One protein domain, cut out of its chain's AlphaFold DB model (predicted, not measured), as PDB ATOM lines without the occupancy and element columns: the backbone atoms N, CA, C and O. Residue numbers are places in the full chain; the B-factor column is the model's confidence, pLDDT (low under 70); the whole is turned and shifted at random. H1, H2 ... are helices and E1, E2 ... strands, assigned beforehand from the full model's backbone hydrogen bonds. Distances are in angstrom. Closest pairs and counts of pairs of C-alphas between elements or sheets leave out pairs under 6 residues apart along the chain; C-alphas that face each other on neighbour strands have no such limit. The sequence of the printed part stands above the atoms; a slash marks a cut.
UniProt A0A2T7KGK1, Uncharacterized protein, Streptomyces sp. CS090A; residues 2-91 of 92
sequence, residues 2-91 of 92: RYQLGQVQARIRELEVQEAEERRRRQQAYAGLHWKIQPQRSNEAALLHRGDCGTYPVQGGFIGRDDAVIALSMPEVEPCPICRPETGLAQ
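AT A GLANCE: This is residues 2 to 91 of the 92 residues of an uncharacterized protein of Streptomyces sp. CS090A (UniProt A0A2T7KGK1). A small three-stranded sheet, with H2 over one face and the short H3 beside its strands, makes a compact head from which the long helix H1 sticks out as an arm with residues 2 to 26. The 90 printed residues hold three named helices and three named strands in the order H1 E1 E2 H2 E3 H3, class mixed. The mixed sheet runs E1 E2 E3. The whole is extended, with a radius of gyration of the C-alphas of 19.2 A and spans of 67 by 32 by 19 A; the arm makes the length.

IN THESE COORDINATES: The sheet has E1, residues 35 to 38, 10.1 A long, E2, residues 46 to 50, 13.6 A, and E3, residues 77 to 79. H1, residues 2 to 32, runs 45.5 A from C-alpha 2 at (152.407, 246.108, 97.456) to C-alpha 32 at (191.084, 234.851, 118.572). H2 is residues 65 to 73, 12.7 A, and H3 residues 85 to 88, ending at C-alpha 88 at (198.159, 230.912, 123.347).

HOW THE PARTS SIT: E1 and E2 form an antiparallel hairpin, with N 36 and O 49 within hydrogen-bond range at 2.9 A. E2 and E3 are parallel, with N 78 and O 46 at 2.8 A. E2, H2 and E3 form a strand-helix-strand unit, two parallel neighbour strands with a helix between, its crossover right-handed. H2 is on the sheet at a height of 9.1 A, over E2, and only just slantwise to it at 32 degrees on the local plane; their closest C-alphas, Leu 48 and Ala 68, are 7.4 A apart. H3 is at the sheet's level, with the C-alphas of Arg 50 and Pro 85 closest to E2 at 5.1 A. H1 is not on the sheet and is apart from H2, H3 and E3. In H1 and H2 every O i to N i+4 pair is within hydrogen-bond range; H3 is too short for one.

THE WHOLE: The C-alphas of Arg 2 and Pro 75 are the two farthest apart, 66.7 A. The printed part has no cut. The link from E2 to H2, residues 51 to 64, is long. The mean pLDDT of the printed part is 91.0; residues 2, 3 and 91 are under 70.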
ATOM      1  N   ARG A   2     152.010 245.927  96.031       63.41
ATOM      2  CA  ARG A   2     152.407 246.108  97.456       63.41
ATOM      3  C   ARG A   2     152.923 244.838  98.164       63.41
ATOM      4  O   ARG A   2     153.845 244.928  98.961       63.41
ATOM      5  N   TYR A   3     152.372 243.667  97.840       64.25
ATOM      6  CA  TYR A   3     152.786 242.385  98.428       64.25
ATOM      7  C   TYR A   3     154.216 241.969  98.030       64.25
ATOM      8  O   TYR A   3     154.986 241.514  98.869       64.25
ATOM      9  N   GLN A   4     154.604 242.219  96.774       70.94
ATOM     10  CA  GLN A   4     155.950 241.928  96.269       70.94
ATOM     11  C   GLN A   4     157.008 242.819  96.938       70.94
ATOM     12  O   GLN A   4     158.081 242.342  97.283       70.94
ATOM     13  N   LEU A   5     156.684 244.091  97.201       79.44
ATOM     14  CA  LEU A   5     157.590 245.012  97.897       79.44
ATOM     15  C   LEU A   5     157.833 244.603  99.359       79.44
ATOM     16  O   LEU A   5     158.968 244.662  99.821       79.44
ATOM     17  N   GLY A   6     156.798 244.141 100.071       81.06
ATOM     18  CA  GLY A   6     156.938 243.669 101.454       81.06
ATOM     19  C   GLY A   6     157.793 242.403 101.573       81.06
ATOM     20  O   GLY A   6     158.638 242.315 102.461       81.06
ATOM     21  N   GLN A   7     157.632 241.455 100.644       84.38
ATOM     22  CA  GLN A   7     158.467 240.249 100.591       84.38
ATOM     23  C   GLN A   7     159.937 240.576 100.307       84.38
ATOM     24  O   GLN A   7     160.823 240.040 100.970       84.38
ATOM     25  N   VAL A   8     160.198 241.494  99.371       88.50
ATOM     26  CA  VAL A   8     161.562 241.945  99.061       88.50
ATOM     27  C   VAL A   8     162.195 242.641 100.268       88.50
ATOM     28  O   VAL A   8     163.325 242.326 100.619       88.50
ATOM     29  N   GLN A   9     161.472 243.524 100.962       91.50
ATOM     30  CA  GLN A   9     161.985 244.200 102.161       91.50
ATOM     31  C   GLN A   9     162.278 243.236 103.319       91.50
ATOM     32  O   GLN A   9     163.294 243.388 103.995       91.50
ATOM     33  N   ALA A  10     161.417 242.240 103.544       91.06
ATOM     34  CA  ALA A  10     161.657 241.211 104.553       91.06
ATOM     35  C   ALA A  10     162.911 240.391 104.221       91.06
ATOM     36  O   ALA A  10     163.747 240.167 105.095       91.06
ATOM     37  N   ARG A  11     163.079 240.023 102.944       92.50
ATOM     38  CA  ARG A  11     164.260 239.298 102.474       92.50
ATOM     39  C   ARG A  11     165.539 240.125 102.599       92.50
ATOM     40  O   ARG A  11     166.557 239.576 102.992       92.50
ATOM     41  N   ILE A  12     165.491 241.427 102.311       94.94
ATOM     42  CA  ILE A  12     166.638 242.328 102.505       94.94
ATOM     43  C   ILE A  12     167.065 242.333 103.975       94.94
ATOM     44  O   ILE A  12     168.228 242.079 104.257       94.94
ATOM     45  N   ARG A  13     166.128 242.522 104.913       94.81
ATOM     46  CA  ARG A  13     166.452 242.531 106.352       94.81
ATOM     47  C   ARG A  13     167.040 241.209 106.835       94.81
ATOM     48  O   ARG A  13     167.966 241.207 107.637       94.81
ATOM     49  N   GLU A  14     166.497 240.088 106.369       95.56
ATOM     50  CA  GLU A  14     167.033 238.763 106.691       95.56
ATOM     51  C   GLU A  14     168.485 238.623 106.214       95.56
ATOM     52  O   GLU A  14     169.347 238.197 106.981       95.56
ATOM     53  N   LEU A  15     168.764 239.037 104.975       95.00
ATOM     54  CA  LEU A  15     170.111 239.007 104.409       95.00
ATOM     55  C   LEU A  15     171.072 239.941 105.162       95.00
ATOM     56  O   LEU A  15     172.191 239.535 105.457       95.00
ATOM     57  N   GLU A  16     170.635 241.146 105.539       96.44
ATOM     58  CA  GLU A  16     171.432 242.091 106.340       96.44
ATOM     59  C   GLU A  16     171.814 241.505 107.709       96.44
ATOM     60  O   GLU A  16     172.950 241.662 108.165       96.44
ATOM     61  N   VAL A  17     170.886 240.798 108.367       96.44
ATOM     62  CA  VAL A  17     171.154 240.116 109.643       96.44
ATOM     63  C   VAL A  17     172.179 238.997 109.452       96.44
ATOM     64  O   VAL A  17     173.146 238.931 110.210       96.44
ATOM     65  N   GLN A  18     172.010 238.159 108.426       94.75
ATOM     66  CA  GLN A  18     172.951 237.077 108.123       94.75
ATOM     67  C   GLN A  18     174.359 237.613 107.837       94.75
ATOM     68  O   GLN A  18     175.341 237.114 108.391       94.75
ATOM     69  N   GLU A  19     174.468 238.670 107.034       96.00
ATOM     70  CA  GLU A  19     175.749 239.300 106.719       96.00
ATOM     71  C   GLU A  19     176.421 239.875 107.975       96.00
ATOM     72  O   GLU A  19     177.624 239.682 108.192       96.00
ATOM     73  N   ALA A  20     175.656 240.537 108.848       95.00
ATOM     74  CA  ALA A  20     176.172 241.073 110.103       95.00
ATOM     75  C   ALA A  20     176.700 239.965 111.032       95.00
ATOM     76  O   ALA A  20     177.767 240.120 111.640       95.00
ATOM     77  N   GLU A  21     175.996 238.836 111.123       95.00
ATOM     78  CA  GLU A  21     176.433 237.674 111.900       95.00
ATOM     79  C   GLU A  21     177.709 237.049 111.336       95.00
ATOM     80  O   GLU A  21     178.652 236.791 112.090       95.00
ATOM     81  N   GLU A  22     177.781 236.844 110.020       94.75
ATOM     82  CA  GLU A  22     178.987 236.335 109.369       94.75
ATOM     83  C   GLU A  22     180.180 237.255 109.599       94.75
ATOM     84  O   GLU A  22     181.266 236.803 109.976       94.75
ATOM     85  N   ARG A  23     179.979 238.563 109.421       93.50
ATOM     86  CA  ARG A  23     181.021 239.560 109.645       93.50
ATOM     87  C   ARG A  23     181.506 239.523 111.092       93.50
ATOM     88  O   ARG A  23     182.716 239.556 111.323       93.50
ATOM     89  N   ARG A  24     180.595 239.400 112.061       91.00
ATOM     90  CA  ARG A  24     180.941 239.260 113.482       91.00
ATOM     91  C   ARG A  24     181.746 237.988 113.746       91.00
ATOM     92  O   ARG A  24     182.766 238.064 114.426       91.00
ATOM     93  N   ARG A  25     181.342 236.846 113.183       91.94
ATOM     94  CA  ARG A  25     182.077 235.574 113.318       91.94
ATOM     95  C   ARG A  25     183.492 235.682 112.759       91.94
ATOM     96  O   ARG A  25     184.436 235.276 113.426       91.94
ATOM     97  N   ARG A  26     183.655 236.281 111.574       92.69
ATOM     98  CA  ARG A  26     184.975 236.504 110.958       92.69
ATOM     99  C   ARG A  26     185.857 237.406 111.821       92.69
ATOM    100  O   ARG A  26     187.022 237.088 112.026       92.69
ATOM    101  N   GLN A  27     185.303 238.488 112.370       90.94
ATOM    102  CA  GLN A  27     186.038 239.379 113.277       90.94
ATOM    103  C   GLN A  27     186.463 238.673 114.568       90.94
ATOM    104  O   GLN A  27     187.592 238.854 115.010       90.94
ATOM    105  N   GLN A  28     185.589 237.854 115.157       90.12
ATOM    106  CA  GLN A  28     185.910 237.077 116.358       90.12
ATOM    107  C   GLN A  28     186.984 236.023 116.084       90.12
ATOM    108  O   GLN A  28     187.934 235.918 116.852       90.12
ATOM    109  N   ALA A  29     186.874 235.294 114.969       91.56
ATOM    110  CA  ALA A  29     187.886 234.328 114.554       91.56
ATOM    111  C   ALA A  29     189.243 235.004 114.319       91.56
ATOM    112  O   ALA A  29     190.264 234.517 114.791       91.56
ATOM    113  N   TYR A  30     189.249 236.164 113.655       92.38
ATOM    114  CA  TYR A  30     190.459 236.959 113.472       92.38
ATOM    115  C   TYR A  30     191.054 237.393 114.819       92.38
ATOM    116  O   TYR A  30     192.228 237.147 115.073       92.38
ATOM    117  N   ALA A  31     190.243 237.954 115.718       93.12
ATOM    118  CA  ALA A  31     190.687 238.382 117.044       93.12
ATOM    119  C   ALA A  31     191.237 237.224 117.898       93.12
ATOM    120  O   ALA A  31     192.230 237.405 118.596       93.12
ATOM    121  N   GLY A  32     190.640 236.031 117.821       91.31
ATOM    122  CA  GLY A  32     191.084 234.851 118.572       91.31
ATOM    123  C   GLY A  32     192.478 234.342 118.182       91.31
ATOM    124  O   GLY A  32     193.137 233.682 118.992       91.31
ATOM    125  N   LEU A  33     192.944 234.684 116.976       92.69
ATOM    126  CA  LEU A  33     194.282 234.364 116.462       92.69
ATOM    127  C   LEU A  33     195.334 235.447 116.759       92.69
ATOM    128  O   LEU A  33     196.495 235.265 116.400       92.69
ATOM    129  N   HIS A  34     194.944 236.565 117.377       96.00
ATOM    130  CA  HIS A  34     195.819 237.716 117.607       96.00
ATOM    131  C   HIS A  34     195.823 238.164 119.076       96.00
ATOM    132  O   HIS A  34     195.105 237.626 119.923       96.00
ATOM    133  N   TRP A  35     196.631 239.186 119.373       97.00
ATOM    134  CA  TRP A  35     196.757 239.817 120.687       97.00
ATOM    135  C   TRP A  35     196.545 241.325 120.592       97.00
ATOM    136  O   TRP A  35     196.519 241.896 119.505       97.00
ATOM    137  N   LYS A  36     196.371 241.990 121.730       96.88
ATOM    138  CA  LYS A  36     196.257 243.453 121.827       96.88
ATOM    139  C   LYS A  36     196.899 243.947 123.117       96.88
ATOM    140  O   LYS A  36     196.912 243.219 124.109       96.88
ATOM    141  N   ILE A  37     197.376 245.189 123.108       95.88
ATOM    142  CA  ILE A  37     197.992 245.829 124.272       95.88
ATOM    143  C   ILE A  37     197.019 246.845 124.864       95.88
ATOM    144  O   ILE A  37     196.519 247.740 124.182       95.88
ATOM    145  N   GLN A  38     196.753 246.699 126.155       95.12
ATOM    146  CA  GLN A  38     196.212 247.764 126.976       95.12
ATOM    147  C   GLN A  38     197.387 248.645 127.413       95.12
ATOM    148  O   GLN A  38     198.287 248.144 128.088       95.12
ATOM    149  N   PRO A  39     197.400 249.933 127.041       92.31
ATOM    150  CA  PRO A  39     198.484 250.824 127.407       92.31
ATOM    151  C   PRO A  39     198.514 251.028 128.921       92.31
ATOM    152  O   PRO A  39     197.474 251.013 129.589       92.31
ATOM    153  N   GLN A  40     199.716 251.269 129.428       89.12
ATOM    154  CA  GLN A  40     199.946 251.660 130.808       89.12
ATOM    155  C   GLN A  40     199.096 252.888 131.173       89.12
ATOM    156  O   GLN A  40     199.016 253.870 130.429       89.12
ATOM    157  N   ARG A  41     198.465 252.825 132.346       81.81
ATOM    158  CA  ARG A  41     197.810 253.962 133.004       81.81
ATOM    159  C   ARG A  41     198.564 254.287 134.286       81.81
ATOM    160  O   ARG A  41     199.372 253.484 134.739       81.81
ATOM    161  N   SER A  42     198.344 255.477 134.843       74.00
ATOM    162  CA  SER A  42     199.068 255.965 136.020       74.00
ATOM    163  C   SER A  42     199.174 254.891 137.110       74.00
ATOM    164  O   SER A  42     198.171 254.547 137.726       74.00
ATOM    165  N   ASN A  43     200.402 254.412 137.342       75.00
ATOM    166  CA  ASN A  43     200.777 253.422 138.358       75.00
ATOM    167  C   ASN A  43     200.406 251.942 138.089       75.00
ATOM    168  O   ASN A  43     200.519 251.129 139.003       75.00
ATOM    169  N   GLU A  44     200.016 251.575 136.864       83.62
ATOM    170  CA  GLU A  44     199.749 250.184 136.450       83.62
ATOM    171  C   GLU A  44     200.645 249.776 135.270       83.62
ATOM    172  O   GLU A  44     201.011 250.615 134.446       83.62
ATOM    173  N   ALA A  45     201.012 248.497 135.167       89.25
ATOM    174  CA  ALA A  45     201.715 247.970 133.996       89.25
ATOM    175  C   ALA A  45     200.814 248.000 132.745       89.25
ATOM    176  O   ALA A  45     199.581 248.013 132.838       89.25
ATOM    177  N   ALA A  46     201.417 248.000 131.556       94.94
ATOM    178  CA  ALA A  46     200.673 247.700 130.337       94.94
ATOM    179  C   ALA A  46     200.245 246.225 130.372       94.94
ATOM    180  O   ALA A  46     200.998 245.373 130.833       94.94
ATOM    181  N   LEU A  47     199.045 245.904 129.886       96.38
ATOM    182  CA  LEU A  47     198.561 244.520 129.879       96.38
ATOM    183  C   LEU A  47     198.500 243.971 128.460       96.38
ATOM    184  O   LEU A  47     197.845 244.548 127.590       96.38
ATOM    185  N   LEU A  48     199.113 242.814 128.237       97.00
ATOM    186  CA  LEU A  48     198.872 242.024 127.038       97.00
ATOM    187  C   LEU A  48     197.564 241.243 127.197       97.00
ATOM    188  O   LEU A  48     197.307 240.625 128.229       97.00
ATOM    189  N   HIS A  49     196.742 241.218 126.154       97.31
ATOM    190  CA  HIS A  49     195.493 240.460 126.109       97.31
ATOM    191  C   HIS A  49     195.439 239.580 124.862       97.31
ATOM    192  O   HIS A  49     195.977 239.945 123.816       97.31
ATOM    193  N   ARG A  50     194.693 238.469 124.927       96.06
ATOM    194  CA  ARG A  50     194.173 237.823 123.711       96.06
ATOM    195  C   ARG A  50     193.267 238.807 122.973       96.06
ATOM    196  O   ARG A  50     192.580 239.621 123.600       96.06
ATOM    197  N   GLY A  51     193.251 238.753 121.648       95.56
ATOM    198  CA  GLY A  51     192.489 239.701 120.846       95.56
ATOM    199  C   GLY A  51     190.984 239.641 121.134       95.56
ATOM    200  O   GLY A  51     190.323 240.681 121.216       95.56
ATOM    201  N   ASP A  52     190.469 238.444 121.401       94.00
ATOM    202  CA  ASP A  52     189.083 238.151 121.774       94.00
ATOM    203  C   ASP A  52     188.772 238.330 123.275       94.00
ATOM    204  O   ASP A  52     187.630 238.137 123.695       94.00
ATOM    205  N   CYS A  53     189.737 238.774 124.089       94.69
ATOM    206  CA  CYS A  53     189.504 239.071 125.501       94.69
ATOM    207  C   CYS A  53     188.492 240.219 125.673       94.69
ATOM    208  O   CYS A  53     188.694 241.321 125.156       94.69
ATOM    209  N   GLY A  54     187.419 239.991 126.436       93.44
ATOM    210  CA  GLY A  54     186.348 240.972 126.651       93.44
ATOM    211  C   GLY A  54     186.639 242.053 127.700       93.44
ATOM    212  O   GLY A  54     185.874 243.007 127.798       93.44
ATOM    213  N   THR A  55     187.714 241.933 128.486       92.62
ATOM    214  CA  THR A  55     187.994 242.854 129.608       92.62
ATOM    215  C   THR A  55     188.549 244.202 129.163       92.62
ATOM    216  O   THR A  55     188.451 245.180 129.897       92.62
ATOM    217  N   TYR A  56     189.133 244.261 127.965       90.12
ATOM    218  CA  TYR A  56     189.660 245.488 127.382       90.12
ATOM    219  C   TYR A  56     189.243 245.590 125.907       90.12
ATOM    220  O   TYR A  56     189.537 244.678 125.127       90.12
ATOM    221  N   PRO A  57     188.556 246.664 125.478       90.88
ATOM    222  CA  PRO A  57     188.242 246.856 124.068       90.88
ATOM    223  C   PRO A  57     189.526 247.106 123.272       90.88
ATOM    224  O   PRO A  57     190.459 247.730 123.766       90.88
ATOM    225  N   VAL A  58     189.577 246.639 122.025       88.19
ATOM    226  CA  VAL A  58     190.721 246.902 121.139       88.19
ATOM    227  C   VAL A  58     190.837 248.409 120.907       88.19
ATOM    228  O   VAL A  58     189.931 249.018 120.342       88.19
ATOM    229  N   GLN A  59     191.958 248.999 121.318       83.06
ATOM    230  CA  GLN A  59     192.321 250.387 121.031       83.06
ATOM    231  C   GLN A  59     193.746 250.362 120.475       83.06
ATOM    232  O   GLN A  59     194.660 249.946 121.176       83.06
ATOM    233  N   GLY A  60     193.922 250.722 119.201       81.75
ATOM    234  CA  GLY A  60     195.223 250.648 118.515       81.75
ATOM    235  C   GLY A  60     195.447 249.404 117.645       81.75
ATOM    236  O   GLY A  60     196.443 249.345 116.937       81.75
ATOM    237  N   GLY A  61     194.502 248.456 117.623       91.75
ATOM    238  CA  GLY A  61     194.534 247.292 116.730       91.75
ATOM    239  C   GLY A  61     195.058 246.012 117.381       91.75
ATOM    240  O   GLY A  61     195.128 245.899 118.606       91.75
ATOM    241  N   PHE A  62     195.360 245.027 116.535       96.31
ATOM    242  CA  PHE A  62     195.875 243.724 116.939       96.31
ATOM    243  C   PHE A  62     197.347 243.579 116.559       96.31
ATOM    244  O   PHE A  62     197.773 244.106 115.533       96.31
ATOM    245  N   ILE A  63     198.087 242.821 117.360       96.38
ATOM    246  CA  ILE A  63     199.471 242.431 117.098       96.38
ATOM    247  C   ILE A  63     199.562 240.925 116.845       96.38
ATOM    248  O   ILE A  63     198.711 240.146 117.298       96.38
ATOM    249  N   GLY A  64     200.589 240.529 116.093       95.94
ATOM    250  CA  GLY A  64     200.880 239.130 115.803       95.94
ATOM    251  C   GLY A  64     201.490 238.394 116.996       95.94
ATOM    252  O   GLY A  64     201.770 238.975 118.044       95.94
ATOM    253  N   ARG A  65     201.717 237.087 116.822       95.56
ATOM    254  CA  ARG A  65     202.312 236.225 117.853       95.56
ATOM    255  C   ARG A  65     203.708 236.691 118.269       95.56
ATOM    256  O   ARG A  65     203.984 236.758 119.460       95.56
ATOM    257  N   ASP A  66     204.572 237.007 117.308       95.88
ATOM    258  CA  ASP A  66     205.965 237.368 117.595       95.88
ATOM    259  C   ASP A  66     206.051 238.688 118.369       95.88
ATOM    260  O   ASP A  66     206.730 238.758 119.390       95.88
ATOM    261  N   ASP A  67     205.263 239.690 117.973       96.94
ATOM    262  CA  ASP A  67     205.136 240.951 118.712       96.94
ATOM    263  C   ASP A  67     204.589 240.734 120.129       96.94
ATOM    264  O   ASP A  67     205.010 241.405 121.068       96.94
ATOM    265  N   ALA A  68     203.668 239.783 120.313       96.81
ATOM    266  CA  ALA A  68     203.134 239.434 121.626       96.81
ATOM    267  C   ALA A  68     204.184 238.756 122.526       96.81
ATOM    268  O   ALA A  68     204.233 239.037 123.725       96.81
ATOM    269  N   VAL A  69     205.048 237.905 121.962       96.62
ATOM    270  CA  VAL A  69     206.199 237.327 122.679       96.62
ATOM    271  C   VAL A  69     207.189 238.421 123.071       96.62
ATOM    272  O   VAL A  69     207.621 238.463 124.221       96.62
ATOM    273  N   ILE A  70     207.511 239.328 122.143       96.44
ATOM    274  CA  ILE A  70     208.384 240.474 122.413       96.44
ATOM    275  C   ILE A  70     207.779 241.342 123.522       96.44
ATOM    276  O   ILE A  70     208.483 241.681 124.470       96.44
ATOM    277  N   ALA A  71     206.479 241.638 123.467       95.81
ATOM    278  CA  ALA A  71     205.799 242.418 124.492       95.81
ATOM    279  C   ALA A  71     205.940 241.778 125.883       95.81
ATOM    280  O   ALA A  71     206.354 242.465 126.802       95.81
ATOM    281  N   LEU A  72     205.707 240.467 126.043       95.44
ATOM    282  CA  LEU A  72     205.881 239.789 127.343       95.44
ATOM    283  C   LEU A  72     207.331 239.723 127.840       95.44
ATOM    284  O   LEU A  72     207.557 239.405 129.005       95.44
ATOM    285  N   SER A  73     208.315 239.983 126.978       94.88
ATOM    286  CA  SER A  73     209.711 240.104 127.406       94.88
ATOM    287  C   SER A  73     210.042 241.485 127.986       94.88
ATOM    288  O   SER A  73     211.088 241.642 128.616       94.88
ATOM    289  N   MET A  74     209.165 242.477 127.793       94.25
ATOM    290  CA  MET A  74     209.331 243.826 128.328       94.25
ATOM    291  C   MET A  74     208.867 243.887 129.793       94.25
ATOM    292  O   MET A  74     207.764 243.431 130.095       94.25
ATOM    293  N   PRO A  75     209.658 244.465 130.716       91.25
ATOM    294  CA  PRO A  75     209.320 244.508 132.142       91.25
ATOM    295  C   PRO A  75     208.081 245.356 132.472       91.25
ATOM    296  O   PRO A  75     207.481 245.184 133.528       91.25
ATOM    297  N   GLU A  76     207.698 246.278 131.593       92.69
ATOM    298  CA  GLU A  76     206.518 247.130 131.732       92.69
ATOM    299  C   GLU A  76     205.217 246.490 131.219       92.69
ATOM    300  O   GLU A  76     204.151 247.104 131.339       92.69
ATOM    301  N   VAL A  77     205.291 245.285 130.642       95.81
ATOM    302  CA  VAL A  77     204.137 244.553 130.111       95.81
ATOM    303  C   VAL A  77     203.885 243.300 130.938       95.81
ATOM    304  O   VAL A  77     204.713 242.397 131.014       95.81
ATOM    305  N   GLU A  78     202.680 243.196 131.481       96.56
ATOM    306  CA  GLU A  78     202.217 242.008 132.184       96.56
ATOM    307  C   GLU A  78     201.148 241.259 131.370       96.56
ATOM    308  O   GLU A  78     200.380 241.858 130.607       96.56
ATOM    309  N   PRO A  79     201.048 239.927 131.506       96.94
ATOM    310  CA  PRO A  79     199.946 239.180 130.923       96.94
ATOM    311  C   PRO A  79     198.636 239.488 131.658       96.94
ATOM    312  O   PRO A  79     198.573 239.500 132.887       96.94
ATOM    313  N   CYS A  80     197.543 239.667 130.915       96.12
ATOM    314  CA  CYS A  80     196.220 239.780 131.517       96.12
ATOM    315  C   CYS A  80     195.887 238.512 132.336       96.12
ATOM    316  O   CYS A  80     195.800 237.423 131.758       96.12
ATOM    317  N   PRO A  81     195.580 238.631 133.642       95.38
ATOM    318  CA  PRO A  81     195.352 237.471 134.508       95.38
ATOM    319  C   PRO A  81     194.057 236.712 134.182       95.38
ATOM    320  O   PRO A  81     193.895 235.562 134.592       95.38
ATOM    321  N   ILE A  82     193.135 237.352 133.450       95.81
ATOM    322  CA  ILE A  82     191.830 236.793 133.083       95.81
ATOM    323  C   ILE A  82     191.937 235.912 131.840       95.81
ATOM    324  O   ILE A  82     191.506 234.763 131.870       95.81
ATOM    325  N   CYS A  83     192.501 236.437 130.747       95.25
ATOM    326  CA  CYS A  83     192.598 235.684 129.493       95.25
ATOM    327  C   CYS A  83     193.898 234.886 129.342       95.25
ATOM    328  O   CYS A  83     193.965 234.061 128.433       95.25
ATOM    329  N   ARG A  84     194.902 235.119 130.206       95.75
ATOM    330  CA  ARG A  84     196.201 234.423 130.219       95.75
ATOM    331  C   ARG A  84     196.798 234.283 128.812       95.75
ATOM    332  O   ARG A  84     196.887 233.167 128.277       95.75
ATOM    333  N   PRO A  85     197.123 235.414 128.156       95.44
ATOM    334  CA  PRO A  85     197.522 235.452 126.748       95.44
ATOM    335  C   PRO A  85     198.704 234.542 126.401       95.44
ATOM    336  O   PRO A  85     198.771 234.055 125.271       95.44
ATOM    337  N   GLU A  86     199.587 234.281 127.361       93.88
ATOM    338  CA  GLU A  86     200.772 233.434 127.259       93.88
ATOM    339  C   GLU A  86     200.447 231.968 126.943       93.88
ATOM    340  O   GLU A  86     201.210 231.297 126.250       93.88
ATOM    341  N   THR A  87     199.270 231.478 127.345       89.44
ATOM    342  CA  THR A  87     198.833 230.103 127.040       89.44
ATOM    343  C   THR A  87     198.622 229.878 125.541       89.44
ATOM    344  O   THR A  87     198.826 228.776 125.035       89.44
ATOM    345  N   GLY A  88     198.252 230.932 124.807       82.94
ATOM    346  CA  GLY A  88     198.159 230.912 123.347       82.94
ATOM    347  C   GLY A  88     199.505 231.028 122.641       82.94
ATOM    348  O   GLY A  88     199.584 230.718 121.458       82.94
ATOM    349  N   LEU A  89     200.549 231.472 123.344       86.69
ATOM    350  CA  LEU A  89     201.890 231.641 122.790       86.69
ATOM    351  C   LEU A  89     202.716 230.358 122.921       86.69
ATOM    352  O   LEU A  89     203.509 230.063 122.034       86.69
ATOM    353  N   ALA A  90     202.498 229.564 123.974       71.56
ATOM    354  CA  ALA A  90     203.204 228.300 124.209       71.56
ATOM    355  C   ALA A  90     202.870 227.187 123.194       71.56
ATOM    356  O   ALA A  90     203.575 226.185 123.125       71.56
ATOM    357  N   GLN A  91     201.798 227.345 122.415       59.62
ATOM    358  CA  GLN A  91     201.395 226.400 121.376       59.62
ATOM    359  C   GLN A  91     201.973 226.857 120.032       59.62
ATOM    360  O   GLN A  91     201.310 227.562 119.271       59.62
TER     361      GLN A  91